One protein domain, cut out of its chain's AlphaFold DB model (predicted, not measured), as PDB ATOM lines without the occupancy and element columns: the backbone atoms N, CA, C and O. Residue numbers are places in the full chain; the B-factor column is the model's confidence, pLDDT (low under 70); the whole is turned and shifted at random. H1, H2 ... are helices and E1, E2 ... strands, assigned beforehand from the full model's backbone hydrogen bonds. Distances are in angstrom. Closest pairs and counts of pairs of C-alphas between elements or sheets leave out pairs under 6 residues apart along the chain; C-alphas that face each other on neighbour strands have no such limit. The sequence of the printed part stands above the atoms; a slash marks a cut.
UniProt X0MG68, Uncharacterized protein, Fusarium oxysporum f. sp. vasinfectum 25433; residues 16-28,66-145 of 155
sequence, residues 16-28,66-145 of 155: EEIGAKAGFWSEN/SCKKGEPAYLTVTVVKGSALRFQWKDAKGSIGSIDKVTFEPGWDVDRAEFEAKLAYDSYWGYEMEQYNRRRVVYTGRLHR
ATOM      1  N   GLU A  16      98.272 113.512 145.913       74.06
ATOM      2  CA  GLU A  16      98.132 112.897 147.238       74.06
ATOM      3  C   GLU A  16      97.665 113.896 148.309       74.06
ATOM      4  O   GLU A  16      97.089 113.491 149.312       74.06
ATOM      5  N   GLU A  17      97.875 115.198 148.089       74.12
ATOM      6  CA  GLU A  17      97.501 116.257 149.035       74.12
ATOM      7  C   GLU A  17      96.050 116.723 148.853       74.12
ATOM      8  O   GLU A  17      95.435 117.218 149.795       74.12
ATOM      9  N   ILE A  18      95.498 116.584 147.642       82.25
ATOM     10  CA  ILE A  18      94.156 117.087 147.285       82.25
ATOM     11  C   ILE A  18      93.204 116.014 146.753       82.25
ATOM     12  O   ILE A  18      92.070 116.317 146.381       82.25
ATOM     13  N   GLY A  19      93.678 114.777 146.635       85.19
ATOM     14  CA  GLY A  19      92.936 113.655 146.087       85.19
ATOM     15  C   GLY A  19      92.550 112.649 147.162       85.19
ATOM     16  O   GLY A  19      93.330 112.346 148.058       85.19
ATOM     17  N   ALA A  20      91.361 112.072 147.030       92.06
ATOM     18  CA  ALA A  20      90.929 110.951 147.852       92.06
ATOM     19  C   ALA A  20      91.268 109.634 147.153       92.06
ATOM     20  O   ALA A  20      90.733 109.349 146.078       92.06
ATOM     21  N   LYS A  21      92.144 108.822 147.755       93.44
ATOM     22  CA  LYS A  21      92.419 107.464 147.271       93.44
ATOM     23  C   LYS A  21      91.209 106.580 147.568       93.44
ATOM     24  O   LYS A  21      91.027 106.186 148.710       93.44
ATOM     25  N   ALA A  22      90.426 106.244 146.547       90.38
ATOM     26  CA  ALA A  22      89.170 105.513 146.730       90.38
ATOM     27  C   ALA A  22      89.222 104.047 146.276       90.38
ATOM     28  O   ALA A  22      88.297 103.274 146.531       90.38
ATOM     29  N   GLY A  23      90.278 103.655 145.563       91.81
ATOM     30  CA  GLY A  23      90.352 102.326 144.978       91.81
ATOM     31  C   GLY A  23      91.556 102.120 144.078       91.81
ATOM     32  O   GLY A  23      92.585 102.785 144.221       91.81
ATOM     33  N   PHE A  24      91.399 101.200 143.132       91.31
ATOM     34  CA  PHE A  24      92.419 100.823 142.158       91.31
ATOM     35  C   PHE A  24      91.839 100.765 140.748       91.31
ATOM     36  O   PHE A  24      90.663 100.449 140.561       91.31
ATOM     37  N   TRP A  25      92.676 101.021 139.747       90.56
ATOM     38  CA  TRP A  25      92.281 100.899 138.347       90.56
ATOM     39  C   TRP A  25      92.069  99.436 137.945       90.56
ATOM     40  O   TRP A  25      92.948  98.589 138.135       90.56
ATOM     41  N   SER A  26      90.915  99.143 137.352       84.62
ATOM     42  CA  SER A  26      90.586  97.866 136.730       84.62
ATOM     43  C   SER A  26      90.884  97.888 135.228       84.62
ATOM     44  O   SER A  26      90.835  98.923 134.560       84.62
ATOM     45  N   GLU A  27      91.237  96.725 134.676       68.69
ATOM     46  CA  GLU A  27      91.294  96.559 133.222       68.69
ATOM     47  C   GLU A  27      89.884  96.612 132.633       68.69
ATOM     48  O   GLU A  27      88.915  96.206 133.271       68.69
ATOM     49  N   ASN A  28      89.814  97.104 131.394       52.88
ATOM     50  CA  ASN A  28      88.620  97.172 130.564       52.88
ATOM     51  C   ASN A  28      87.758  95.911 130.736       52.88
ATOM     52  O   ASN A  28      88.206  94.789 130.496       52.88
ATOM     53  N   SER A  66      97.878 105.739 129.620       63.72
ATOM     54  CA  SER A  66      96.702 105.072 130.192       63.72
ATOM     55  C   SER A  66      96.972 104.644 131.637       63.72
ATOM     56  O   SER A  66      97.988 103.985 131.873       63.72
ATOM     57  N   CYS A  67      96.047 104.937 132.559       77.06
ATOM     58  CA  CYS A  67      96.124 104.482 133.950       77.06
ATOM     59  C   CYS A  67      96.355 102.966 133.999       77.06
ATOM     60  O   CYS A  67      95.626 102.206 133.348       77.06
ATOM     61  N   LYS A  68      97.384 102.521 134.728       79.81
ATOM     62  CA  LYS A  68      97.756 101.102 134.738       79.81
ATOM     63  C   LYS A  68      96.899 100.348 135.743       79.81
ATOM     64  O   LYS A  68      96.595 100.839 136.826       79.81
ATOM     65  N   LYS A  69      96.535  99.114 135.399       84.69
ATOM     66  CA  LYS A  69      95.791  98.231 136.297       84.69
ATOM     67  C   LYS A  69      96.509  98.062 137.633       84.69
ATOM     68  O   LYS A  69      97.722  97.870 137.672       84.69
ATOM     69  N   GLY A  70      95.733  98.083 138.709       83.62
ATOM     70  CA  GLY A  70      96.242  97.945 140.069       83.62
ATOM     71  C   GLY A  70      96.940  99.195 140.603       83.62
ATOM     72  O   GLY A  70      97.285  99.211 141.782       83.62
ATOM     73  N   GLU A  71      97.121 100.252 139.799       88.88
ATOM     74  CA  GLU A  71      97.549 101.541 140.341       88.88
ATOM     75  C   GLU A  71      96.413 102.168 141.167       88.88
ATOM     76  O   GLU A  71      95.232 101.955 140.859       88.88
ATOM     77  N   PRO A  72      96.744 102.943 142.215       90.31
ATOM     78  CA  PRO A  72      95.743 103.651 142.997       90.31
ATOM     79  C   PRO A  72      94.940 104.636 142.140       90.31
ATOM     80  O   PRO A  72      95.496 105.392 141.337       90.31
ATOM     81  N   ALA A  73      93.628 104.636 142.350       92.12
ATOM     82  CA  ALA A  73      92.694 105.571 141.747       92.12
ATOM     83  C   ALA A  73      92.315 106.646 142.769       92.12
ATOM     84  O   ALA A  73      91.783 106.353 143.846       92.12
ATOM     85  N   TYR A  74      92.576 107.897 142.406       92.56
ATOM     86  CA  TYR A  74      92.273 109.065 143.216       92.56
ATOM     87  C   TYR A  74      91.143 109.864 142.589       92.56
ATOM     88  O   TYR A  74      91.166 110.146 141.389       92.56
ATOM     89  N   LEU A  75      90.195 110.305 143.407       92.50
ATOM     90  CA  LEU A  75      89.249 111.336 143.013       92.50
ATOM     91  C   LEU A  75      89.793 112.701 143.421       92.50
ATOM     92  O   LEU A  75      90.103 112.928 144.586       92.50
ATOM     93  N   THR A  76      89.898 113.618 142.464       91.06
ATOM     94  CA  THR A  76      90.354 114.993 142.704       91.06
ATOM     95  C   THR A  76      89.246 115.993 142.432       91.06
ATOM     96  O   THR A  76      88.451 115.811 141.507       91.06
ATOM     97  N   VAL A  77      89.233 117.076 143.211       90.19
ATOM     98  CA  VAL A  77      88.349 118.226 143.007       90.19
ATOM     99  C   VAL A  77      89.147 119.394 142.449       90.19
ATOM    100  O   VAL A  77      90.247 119.706 142.899       90.19
ATOM    101  N   THR A  78      88.573 120.065 141.458       84.44
ATOM    102  CA  THR A  78      89.078 121.342 140.954       84.44
ATOM    103  C   THR A  78      87.929 122.328 140.805       84.44
ATOM    104  O   THR A  78      86.828 121.958 140.403       84.44
ATOM    105  N   VAL A  79      88.173 123.597 141.127       80.25
ATOM    106  CA  VAL A  79      87.190 124.669 140.930       80.25
ATOM    107  C   VAL A  79      87.369 125.235 139.526       80.25
ATOM    108  O   VAL A  79      88.418 125.793 139.197       80.25
ATOM    109  N   VAL A  80      86.344 125.102 138.685       79.06
ATOM    110  CA  VAL A  80      86.337 125.692 137.342       79.06
ATOM    111  C   VAL A  80      85.829 127.131 137.429       79.06
ATOM    112  O   VAL A  80      84.973 127.473 138.249       79.06
ATOM    113  N   LYS A  81      86.363 128.006 136.569       77.12
ATOM    114  CA  LYS A  81      85.929 129.404 136.459       77.12
ATOM    115  C   LYS A  81      84.410 129.450 136.225       77.12
ATOM    116  O   LYS A  81      83.939 128.938 135.217       77.12
ATOM    117  N   GLY A  82      83.665 130.050 137.157       68.62
ATOM    118  CA  GLY A  82      82.192 130.009 137.169       68.62
ATOM    119  C   GLY A  82      81.575 129.176 138.301       68.62
ATOM    120  O   GLY A  82      80.377 128.919 138.267       68.62
ATOM    121  N   SER A  83      82.373 128.790 139.305       65.75
ATOM    122  CA  SER A  83      81.936 128.207 140.591       65.75
ATOM    123  C   SER A  83      81.536 126.731 140.562       65.75
ATOM    124  O   SER A  83      81.166 126.182 141.595       65.75
ATOM    125  N   ALA A  84      81.626 126.062 139.413       79.44
ATOM    126  CA  ALA A  84      81.358 124.632 139.337       79.44
ATOM    127  C   ALA A  84      82.560 123.827 139.856       79.44
ATOM    128  O   ALA A  84      83.692 124.015 139.396       79.44
ATOM    129  N   LEU A  85      82.299 122.906 140.786       84.62
ATOM    130  CA  LEU A  85      83.256 121.865 141.145       84.62
ATOM    131  C   LEU A  85      83.343 120.850 140.010       84.62
ATOM    132  O   LEU A  85      82.329 120.409 139.466       84.62
ATOM    133  N   ARG A  86      84.569 120.470 139.672       86.31
ATOM    134  CA  ARG A  86      84.867 119.431 138.699       86.31
ATOM    135  C   ARG A  86      85.602 118.294 139.383       86.31
ATOM    136  O   ARG A  86      86.683 118.496 139.934       86.31
ATOM    137  N   PHE A  87      85.017 117.112 139.272       88.31
ATOM    138  CA  PHE A  87      85.572 115.862 139.763       88.31
ATOM    139  C   PHE A  87      86.316 115.160 138.633       88.31
ATOM    140  O   PHE A  87      85.799 115.054 137.520       88.31
ATOM    141  N   GLN A  88      87.538 114.714 138.905       90.12
ATOM    142  CA  GLN A  88      88.343 113.950 137.956       90.12
ATOM    143  C   GLN A  88      89.004 112.772 138.659       90.12
ATOM    144  O   GLN A  88      89.686 112.961 139.671       90.12
ATOM    145  N   TRP A  89      88.839 111.588 138.077       90.62
ATOM    146  CA  TRP A  89      89.549 110.384 138.482       90.62
ATOM    147  C   TRP A  89      90.936 110.365 137.853       90.62
ATOM    148  O   TRP A  89      91.067 110.547 136.641       90.62
ATOM    149  N   LYS A  90      91.966 110.180 138.678       90.25
ATOM    150  CA  LYS A  90      93.369 110.236 138.266       90.25
ATOM    151  C   LYS A  90      94.195 109.132 138.912       90.25
ATOM    152  O   LYS A  90      93.897 108.700 140.024       90.25
ATOM    153  N   ASP A  91      95.213 108.662 138.205       87.12
ATOM    154  CA  ASP A  91      96.277 107.858 138.809       87.12
ATOM    155  C   ASP A  91      97.269 108.754 139.573       87.12
ATOM    156  O   ASP A  91      97.204 109.982 139.495       87.12
ATOM    157  N   ALA A  92      98.217 108.146 140.291       83.25
ATOM    158  CA  ALA A  92      99.259 108.874 141.025       83.25
ATOM    159  C   ALA A  92     100.130 109.785 140.132       83.25
ATOM    160  O   ALA A  92     100.724 110.746 140.617       83.25
ATOM    161  N   LYS A  93     100.202 109.512 138.822       83.38
ATOM    162  CA  LYS A  93     100.943 110.322 137.841       83.38
ATOM    163  C   LYS A  93     100.111 111.486 137.292       83.38
ATOM    164  O   LYS A  93     100.646 112.331 136.576       83.38
ATOM    165  N   GLY A  94      98.825 111.555 137.633       81.44
ATOM    166  CA  GLY A  94      97.888 112.570 137.170       81.44
ATOM    167  C   GLY A  94      97.200 112.241 135.845       81.44
ATOM    168  O   GLY A  94      96.484 113.100 135.320       81.44
ATOM    169  N   SER A  95      97.374 111.032 135.307       82.88
ATOM    170  CA  SER A  95      96.663 110.585 134.108       82.88
ATOM    171  C   SER A  95      95.188 110.396 134.429       82.88
ATOM    172  O   SER A  95      94.835 109.819 135.456       82.88
ATOM    173  N   ILE A  96      94.322 110.907 133.558       84.62
ATOM    174  CA  ILE A  96      92.873 110.915 133.773       84.62
ATOM    175  C   ILE A  96      92.280 109.582 133.312       84.62
ATOM    176  O   ILE A  96      92.550 109.124 132.200       84.62
ATOM    177  N   GLY A  97      91.425 108.997 134.148       84.25
ATOM    178  CA  GLY A  97      90.659 107.796 133.826       84.25
ATOM    179  C   GLY A  97      89.160 107.958 134.080       84.25
ATOM    180  O   GLY A  97      88.692 109.011 134.514       84.25
ATOM    181  N   SER A  98      88.404 106.900 133.785       85.19
ATOM    182  CA  SER A  98      86.944 106.862 133.947       85.19
ATOM    183  C   SER A  98      86.541 106.093 135.203       85.19
ATOM    184  O   SER A  98      87.164 105.084 135.530       85.19
ATOM    185  N   ILE A  99      85.470 106.525 135.870       86.12
ATOM    186  CA  ILE A  99      84.960 105.905 137.104       86.12
ATOM    187  C   ILE A  99      84.586 104.430 136.921       86.12
ATOM    188  O   ILE A  99      84.822 103.614 137.803       86.12
ATOM    189  N   ASP A 100      84.067 104.068 135.750       85.19
ATOM    190  CA  ASP A 100      83.701 102.699 135.357       85.19
ATOM    191  C   ASP A 100      84.896 101.728 135.357       85.19
ATOM    192  O   ASP A 100      84.711 100.512 135.327       85.19
ATOM    193  N   LYS A 101      86.122 102.259 135.432       87.06
ATOM    194  CA  LYS A 101      87.373 101.504 135.542       87.06
ATOM    195  C   LYS A 101      87.979 101.570 136.942       87.06
ATOM    196  O   LYS A 101      89.161 101.286 137.103       87.06
ATOM    197  N   VAL A 102      87.214 101.978 137.949       86.69
ATOM    198  CA  VAL A 102      87.667 102.035 139.341       86.69
ATOM    199  C   VAL A 102      87.017 100.908 140.128       86.69
ATOM    200  O   VAL A 102      85.795 100.812 140.226       86.69
ATOM    201  N   THR A 103      87.849 100.062 140.725       92.00
ATOM    202  CA  THR A 103      87.423  99.110 141.748       92.00
ATOM    203  C   THR A 103      87.607  99.759 143.113       92.00
ATOM    204  O   THR A 103      88.740 100.006 143.529       92.00
ATOM    205  N   PHE A 104      86.500 100.032 143.802       91.06
ATOM    206  CA  PHE A 104      86.502 100.652 145.126       91.06
ATOM    207  C   PHE A 104      87.079  99.726 146.203       91.06
ATOM    208  O   PHE A 104      86.831  98.518 146.204       91.06
ATOM    209  N   GLU A 105      87.831 100.304 147.140       90.06
ATOM    210  CA  GLU A 105      88.202  99.607 148.375       90.06
ATOM    211  C   GLU A 105      86.942  99.338 149.235       90.06
ATOM    212  O   GLU A 105      85.959 100.078 149.153       90.06
ATOM    213  N   PRO A 106      86.918  98.290 150.081       89.50
ATOM    214  CA  PRO A 106      85.775  98.022 150.951       89.50
ATOM    215  C   PRO A 106      85.399  99.233 151.813       89.50
ATOM    216  O   PRO A 106      86.247  99.835 152.470       89.50
ATOM    217  N   GLY A 107      84.112  99.584 151.825       88.56
ATOM    218  CA  GLY A 107      83.611 100.765 152.534       88.56
ATOM    219  C   GLY A 107      83.790 102.085 151.779       88.56
ATOM    220  O   GLY A 107      83.439 103.130 152.330       88.56
ATOM    221  N   TRP A 108      84.305 102.054 150.548       91.31
ATOM    222  CA  TRP A 108      84.265 103.180 149.624       91.31
ATOM    223  C   TRP A 108      83.111 103.057 148.637       91.31
ATOM    224  O   TRP A 108      82.792 101.980 148.136       91.31
ATOM    225  N   ASP A 109      82.531 104.207 148.332       90.50
ATOM    226  CA  ASP A 109      81.593 104.432 147.245       90.50
ATOM    227  C   ASP A 109      81.858 105.820 146.638       90.50
ATOM    228  O   ASP A 109      82.787 106.534 147.040       90.50
ATOM    229  N   VAL A 110      81.067 106.190 145.629       89.38
ATOM    230  CA  VAL A 110      81.219 107.469 144.924       89.38
ATOM    231  C   VAL A 110      80.988 108.653 145.860       89.38
ATOM    232  O   VAL A 110      81.759 109.609 145.828       89.38
ATOM    233  N   ASP A 111      79.964 108.582 146.710       91.12
ATOM    234  CA  ASP A 111      79.573 109.682 147.590       91.12
ATOM    235  C   ASP A 111      80.650 109.952 148.645       91.12
ATOM    236  O   ASP A 111      81.042 111.101 148.875       91.12
ATOM    237  N   ARG A 112      81.202 108.888 149.235       91.81
ATOM    238  CA  ARG A 112      82.337 108.961 150.150       91.81
ATOM    239  C   ARG A 112      83.582 109.481 149.444       91.81
ATOM    240  O   ARG A 112      84.255 110.351 149.989       91.81
ATOM    241  N   ALA A 113      83.873 109.002 148.233       92.12
ATOM    242  CA  ALA A 113      85.005 109.499 147.456       92.12
ATOM    243  C   ALA A 113      84.888 111.001 147.178       92.12
ATOM    244  O   ALA A 113      85.862 111.735 147.339       92.12
ATOM    245  N   GLU A 114      83.701 111.479 146.800       92.81
ATOM    246  CA  GLU A 114      83.460 112.904 146.592       92.81
ATOM    247  C   GLU A 114      83.612 113.716 147.876       92.81
ATOM    248  O   GLU A 114      84.170 114.814 147.838       92.81
ATOM    249  N   PHE A 115      83.081 113.214 148.992       92.88
ATOM    250  CA  PHE A 115      83.182 113.874 150.288       92.88
ATOM    251  C   PHE A 115      84.644 114.031 150.718       92.88
ATOM    252  O   PHE A 115      85.078 115.145 151.002       92.88
ATOM    253  N   GLU A 116      85.414 112.944 150.687       92.75
ATOM    254  CA  GLU A 116      86.835 112.947 151.051       92.75
ATOM    255  C   GLU A 116      87.649 113.840 150.104       92.75
ATOM    256  O   GLU A 116      88.527 114.578 150.541       92.75
ATOM    257  N   ALA A 117      87.325 113.853 148.806       90.88
ATOM    258  CA  ALA A 117      88.018 114.705 147.842       90.88
ATOM    259  C   ALA A 117      87.721 116.200 148.064       90.88
ATOM    260  O   ALA A 117      88.615 117.035 147.919       90.88
ATOM    261  N   LYS A 118      86.485 116.554 148.450       92.19
ATOM    262  CA  LYS A 118      86.130 117.921 148.875       92.19
ATOM    263  C   LYS A 118      86.880 118.294 150.153       92.19
ATOM    264  O   LYS A 118      87.487 119.359 150.205       92.19
ATOM    265  N   LEU A 119      86.890 117.403 151.144       91.12
ATOM    266  CA  LEU A 119      87.556 117.626 152.425       91.12
ATOM    267  C   LEU A 119      89.068 117.826 152.258       91.12
ATOM    268  O   LEU A 119      89.627 118.749 152.850       91.12
ATOM    269  N   ALA A 120      89.724 117.003 151.435       88.75
ATOM    270  CA  ALA A 120      91.145 117.133 151.122       88.75
ATOM    271  C   ALA A 120      91.444 118.462 150.413       88.75
ATOM    272  O   ALA A 120      92.349 119.195 150.814       88.75
ATOM    273  N   TYR A 121      90.634 118.819 149.410       89.31
ATOM    274  CA  TYR A 121      90.753 120.093 148.703       89.31
ATOM    275  C   TYR A 121      90.617 121.296 149.647       89.31
ATOM    276  O   TYR A 121      91.480 122.178 149.653       89.31
ATOM    277  N   ASP A 122      89.563 121.322 150.464       88.25
ATOM    278  CA  ASP A 122      89.297 122.414 151.403       88.25
ATOM    279  C   ASP A 122      90.391 122.513 152.472       88.25
ATOM    280  O   ASP A 122      90.847 123.612 152.790       88.25
ATOM    281  N   SER A 123      90.867 121.373 152.981       86.88
ATOM    282  CA  SER A 123      91.943 121.321 153.976       86.88
ATOM    283  C   SER A 123      93.252 121.888 153.424       86.88
ATOM    284  O   SER A 123      93.879 122.732 154.069       86.88
ATOM    285  N   TYR A 124      93.642 121.480 152.211       86.38
ATOM    286  CA  TYR A 124      94.856 121.973 151.560       86.38
ATOM    287  C   TYR A 124      94.790 123.482 151.312       86.38
ATOM    288  O   TYR A 124      95.674 124.232 151.731       86.38
ATOM    289  N   TRP A 125      93.722 123.954 150.661       82.56
ATOM    290  CA  TRP A 125      93.601 125.371 150.320       82.56
ATOM    291  C   TRP A 125      93.370 126.252 151.543       82.56
ATOM    292  O   TRP A 125      93.865 127.380 151.563       82.56
ATOM    293  N   GLY A 126      92.683 125.751 152.572       83.31
ATOM    294  CA  GLY A 126      92.567 126.418 153.866       83.31
ATOM    295  C   GLY A 126      93.937 126.642 154.504       83.31
ATOM    296  O   GLY A 126      94.276 127.777 154.847       83.31
ATOM    297  N   TYR A 127      94.757 125.589 154.579       82.25
ATOM    298  CA  TYR A 127      96.115 125.662 155.122       82.25
ATOM    299  C   TYR A 127      97.025 126.593 154.306       82.25
ATOM    300  O   TYR A 127      97.635 127.511 154.858       82.25
ATOM    301  N   GLU A 128      97.091 126.419 152.984       81.06
ATOM    302  CA  GLU A 128      97.947 127.234 152.113       81.06
ATOM    303  C   GLU A 128      97.547 128.718 152.129       81.06
ATOM    304  O   GLU A 128      98.409 129.604 152.182       81.06
ATOM    305  N   MET A 129      96.243 129.021 152.145       77.38
ATOM    306  CA  MET A 129      95.764 130.401 152.269       77.38
ATOM    307  C   MET A 129      96.085 130.999 153.635       77.38
ATOM    308  O   MET A 129      96.438 132.179 153.717       77.38
ATOM    309  N   GLU A 130      96.023 130.211 154.708       79.56
ATOM    310  CA  GLU A 130      96.439 130.662 156.032       79.56
ATOM    311  C   GLU A 130      97.936 131.009 156.057       79.56
ATOM    312  O   GLU A 130      98.312 132.097 156.503       79.56
ATOM    313  N   GLN A 131      98.798 130.144 155.511       73.56
ATOM    314  CA  GLN A 131     100.241 130.405 155.425       73.56
ATOM    315  C   GLN A 131     100.551 131.632 154.565       73.56
ATOM    316  O   GLN A 131     101.376 132.479 154.934       73.56
ATOM    317  N   TYR A 132      99.861 131.770 153.433       73.81
ATOM    318  CA  TYR A 132      99.979 132.928 152.557       73.81
ATOM    319  C   TYR A 132      99.605 134.231 153.278       73.81
ATOM    320  O   TYR A 132     100.357 135.214 153.239       73.81
ATOM    321  N   ASN A 133      98.477 134.229 153.990       72.38
ATOM    322  CA  ASN A 133      97.995 135.382 154.743       72.38
ATOM    323  C   ASN A 133      98.917 135.721 155.918       72.38
ATOM    324  O   ASN A 133      99.279 136.887 156.075       72.38
ATOM    325  N   ARG A 134      99.397 134.730 156.681       70.06
ATOM    326  CA  ARG A 134     100.398 134.942 157.743       70.06
ATOM    327  C   ARG A 134     101.654 135.623 157.196       70.06
ATOM    328  O   ARG A 134     102.103 136.620 157.760       70.06
ATOM    329  N   ARG A 135     102.193 135.156 156.061       65.44
ATOM    330  CA  ARG A 135     103.363 135.779 155.409       65.44
ATOM    331  C   ARG A 135     103.086 137.216 154.965       65.44
ATOM    332  O   ARG A 135     103.951 138.077 155.124       65.44
ATOM    333  N   ARG A 136     101.884 137.504 154.452       61.75
ATOM    334  CA  ARG A 136     101.461 138.876 154.122       61.75
ATOM    335  C   ARG A 136     101.377 139.777 155.356       61.75
ATOM    336  O   ARG A 136     101.869 140.905 155.307       61.75
ATOM    337  N   VAL A 137     100.784 139.299 156.449       62.84
ATOM    338  CA  VAL A 137     100.633 140.062 157.701       62.84
ATOM    339  C   VAL A 137     101.996 140.350 158.330       62.84
ATOM    340  O   VAL A 137     102.283 141.495 158.664       62.84
ATOM    341  N   VAL A 138     102.890 139.358 158.412       61.88
ATOM    342  CA  VAL A 138     104.255 139.559 158.930       61.88
ATOM    343  C   VAL A 138     105.025 140.585 158.094       61.88
ATOM    344  O   VAL A 138     105.751 141.407 158.649       61.88
ATOM    345  N   TYR A 139     104.860 140.576 156.769       57.31
ATOM    346  CA  TYR A 139     105.518 141.552 155.901       57.31
ATOM    347  C   TYR A 139     104.967 142.973 156.089       57.31
ATOM    348  O   TYR A 139     105.732 143.908 156.318       57.31
ATOM    349  N   THR A 140     103.643 143.137 156.046       59.06
ATOM    350  CA  THR A 140     102.992 144.449 156.204       59.06
ATOM    351  C   THR A 140     103.202 145.039 157.601       59.06
ATOM    352  O   THR A 140     103.503 146.223 157.718       59.06
ATOM    353  N   GLY A 141     103.165 144.214 158.653       58.41
ATOM    354  CA  GLY A 141     103.464 144.632 160.025       58.41
ATOM    355  C   GLY A 141     104.930 145.024 160.255       58.41
ATOM    356  O   GLY A 141     105.199 145.939 161.027       58.41
ATOM    357  N   ARG A 142     105.894 144.399 159.555       53.62
ATOM    358  CA  ARG A 142     107.318 144.802 159.603       53.62
ATOM    359  C   ARG A 142     107.614 146.091 158.837       53.62
ATOM    360  O   ARG A 142     108.552 146.792 159.203       53.62
ATOM    361  N   LEU A 143     106.831 146.412 157.809       50.69
ATOM    362  CA  LEU A 143     106.911 147.703 157.115       50.69
ATOM    363  C   LEU A 143     106.344 148.859 157.949       50.69
ATOM    364  O   LEU A 143     106.726 150.004 157.734       50.69
ATOM    365  N   HIS A 144     105.479 148.572 158.922       43.66
ATOM    366  CA  HIS A 144     104.837 149.573 159.770       43.66
ATOM    367  C   HIS A 144     105.555 149.784 161.113       43.66
ATOM    368  O   HIS A 144     104.921 149.929 162.155       43.66
ATOM    369  N   ARG A 145     106.894 149.817 161.112       41.47
ATOM    370  CA  ARG A 145     107.644 150.477 162.191       41.47
ATOM    371  C   ARG A 145     107.995 151.886 161.715       41.47
ATOM    372  O   ARG A 145     108.991 152.029 161.006       41.47
TER     373      ARG A 145
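This is residues 16 to 28 and 66 to 145 of the 155 residues of an uncharacterized protein of Fusarium oxysporum f. sp. vasinfectum 25433 (UniProt X0MG68). A small, strongly twisted sheet of four strands, curled like part of a barrel, has the first part of one long helix, H1, slanting over one of its faces. The rest of that helix runs on past the sheet, and residues 126 to 145 stick out as a straight arm that makes the length of the whole. The printed part has 93 residues, with four named strands and one named helix in the order E1, E2, E3, E4, H1; the sheet runs E3, E2, E1, E4, all antiparallel, and the class is mixed, helices and strands. The whole is loose, with a radius of gyration of the C-alphas of 17.4 A, and spans 64 by 26 by 23 A, while the body without the arm spans 34 by 26 by 19 A.

Start with E1, residues 19 to 25, an inner strand of the sheet. Beside it look for E2, residues 72 to 79, its antiparallel neighbour at 141 degrees between directions, where N 20 and O 75 are 2.9 A apart, within hydrogen-bond range. E2 forms a hairpin with E3, residues 85 to 90, an edge strand; here N 76 and O 88 are 2.9 A apart, and N 90 and O 74 2.8 A. The other edge strand is E4, residues 102 to 104, antiparallel to E1, with N 103 and O 24 2.8 A apart. E3 and E4 are apart. H1, residues 110 to 143, is on the sheet at a height of 5.5 A, over E2 and only just over E1, on which 3 of its C-alphas fall. It runs slantwise to the strands, at 52 degrees to E2 on the local plane. Its closest C-alphas to E1 are those of Ala 117 and Ala 20, 4.8 A apart; to E2, those of Ala 117 and Thr 76, 5.7 A. In H1 every O i to N i+4 pair is within hydrogen-bond range.

Find C-alpha 19 at (92.936, 113.655, 146.087); from there E1 runs 14.9 A to Trp 25. E2 covers 22.8 A from Pro 72 to Val 79, E3 15.7 A from Leu 85 to Lys 90, and E4 6.1 A from Val 102 to Phe 104. Then find C-alpha 110 at (81.219, 107.469, 144.924), where H1 begins; it runs 49.3 A to C-alpha 143 at (106.911, 147.703, 157.115).

The two C-alphas farthest apart are those of Asn 28 and Arg 145, 64.8 A. Residues 29 to 65 are cut out, and C-alphas 28 and 66 are 11.3 A apart across this cut, which lies in the link from E1 to E2. The links E2 to E3 and E4 to H1 are tight; E3 to E4 is long, with 11 residues, and in it residues 96 to 97 pair antiparallel with residues 89 to 90 of E3. The mean pLDDT of the printed part is 81.3; look for values under 70 at residues 27 to 28, 66, 82 to 83 and 135 to 145.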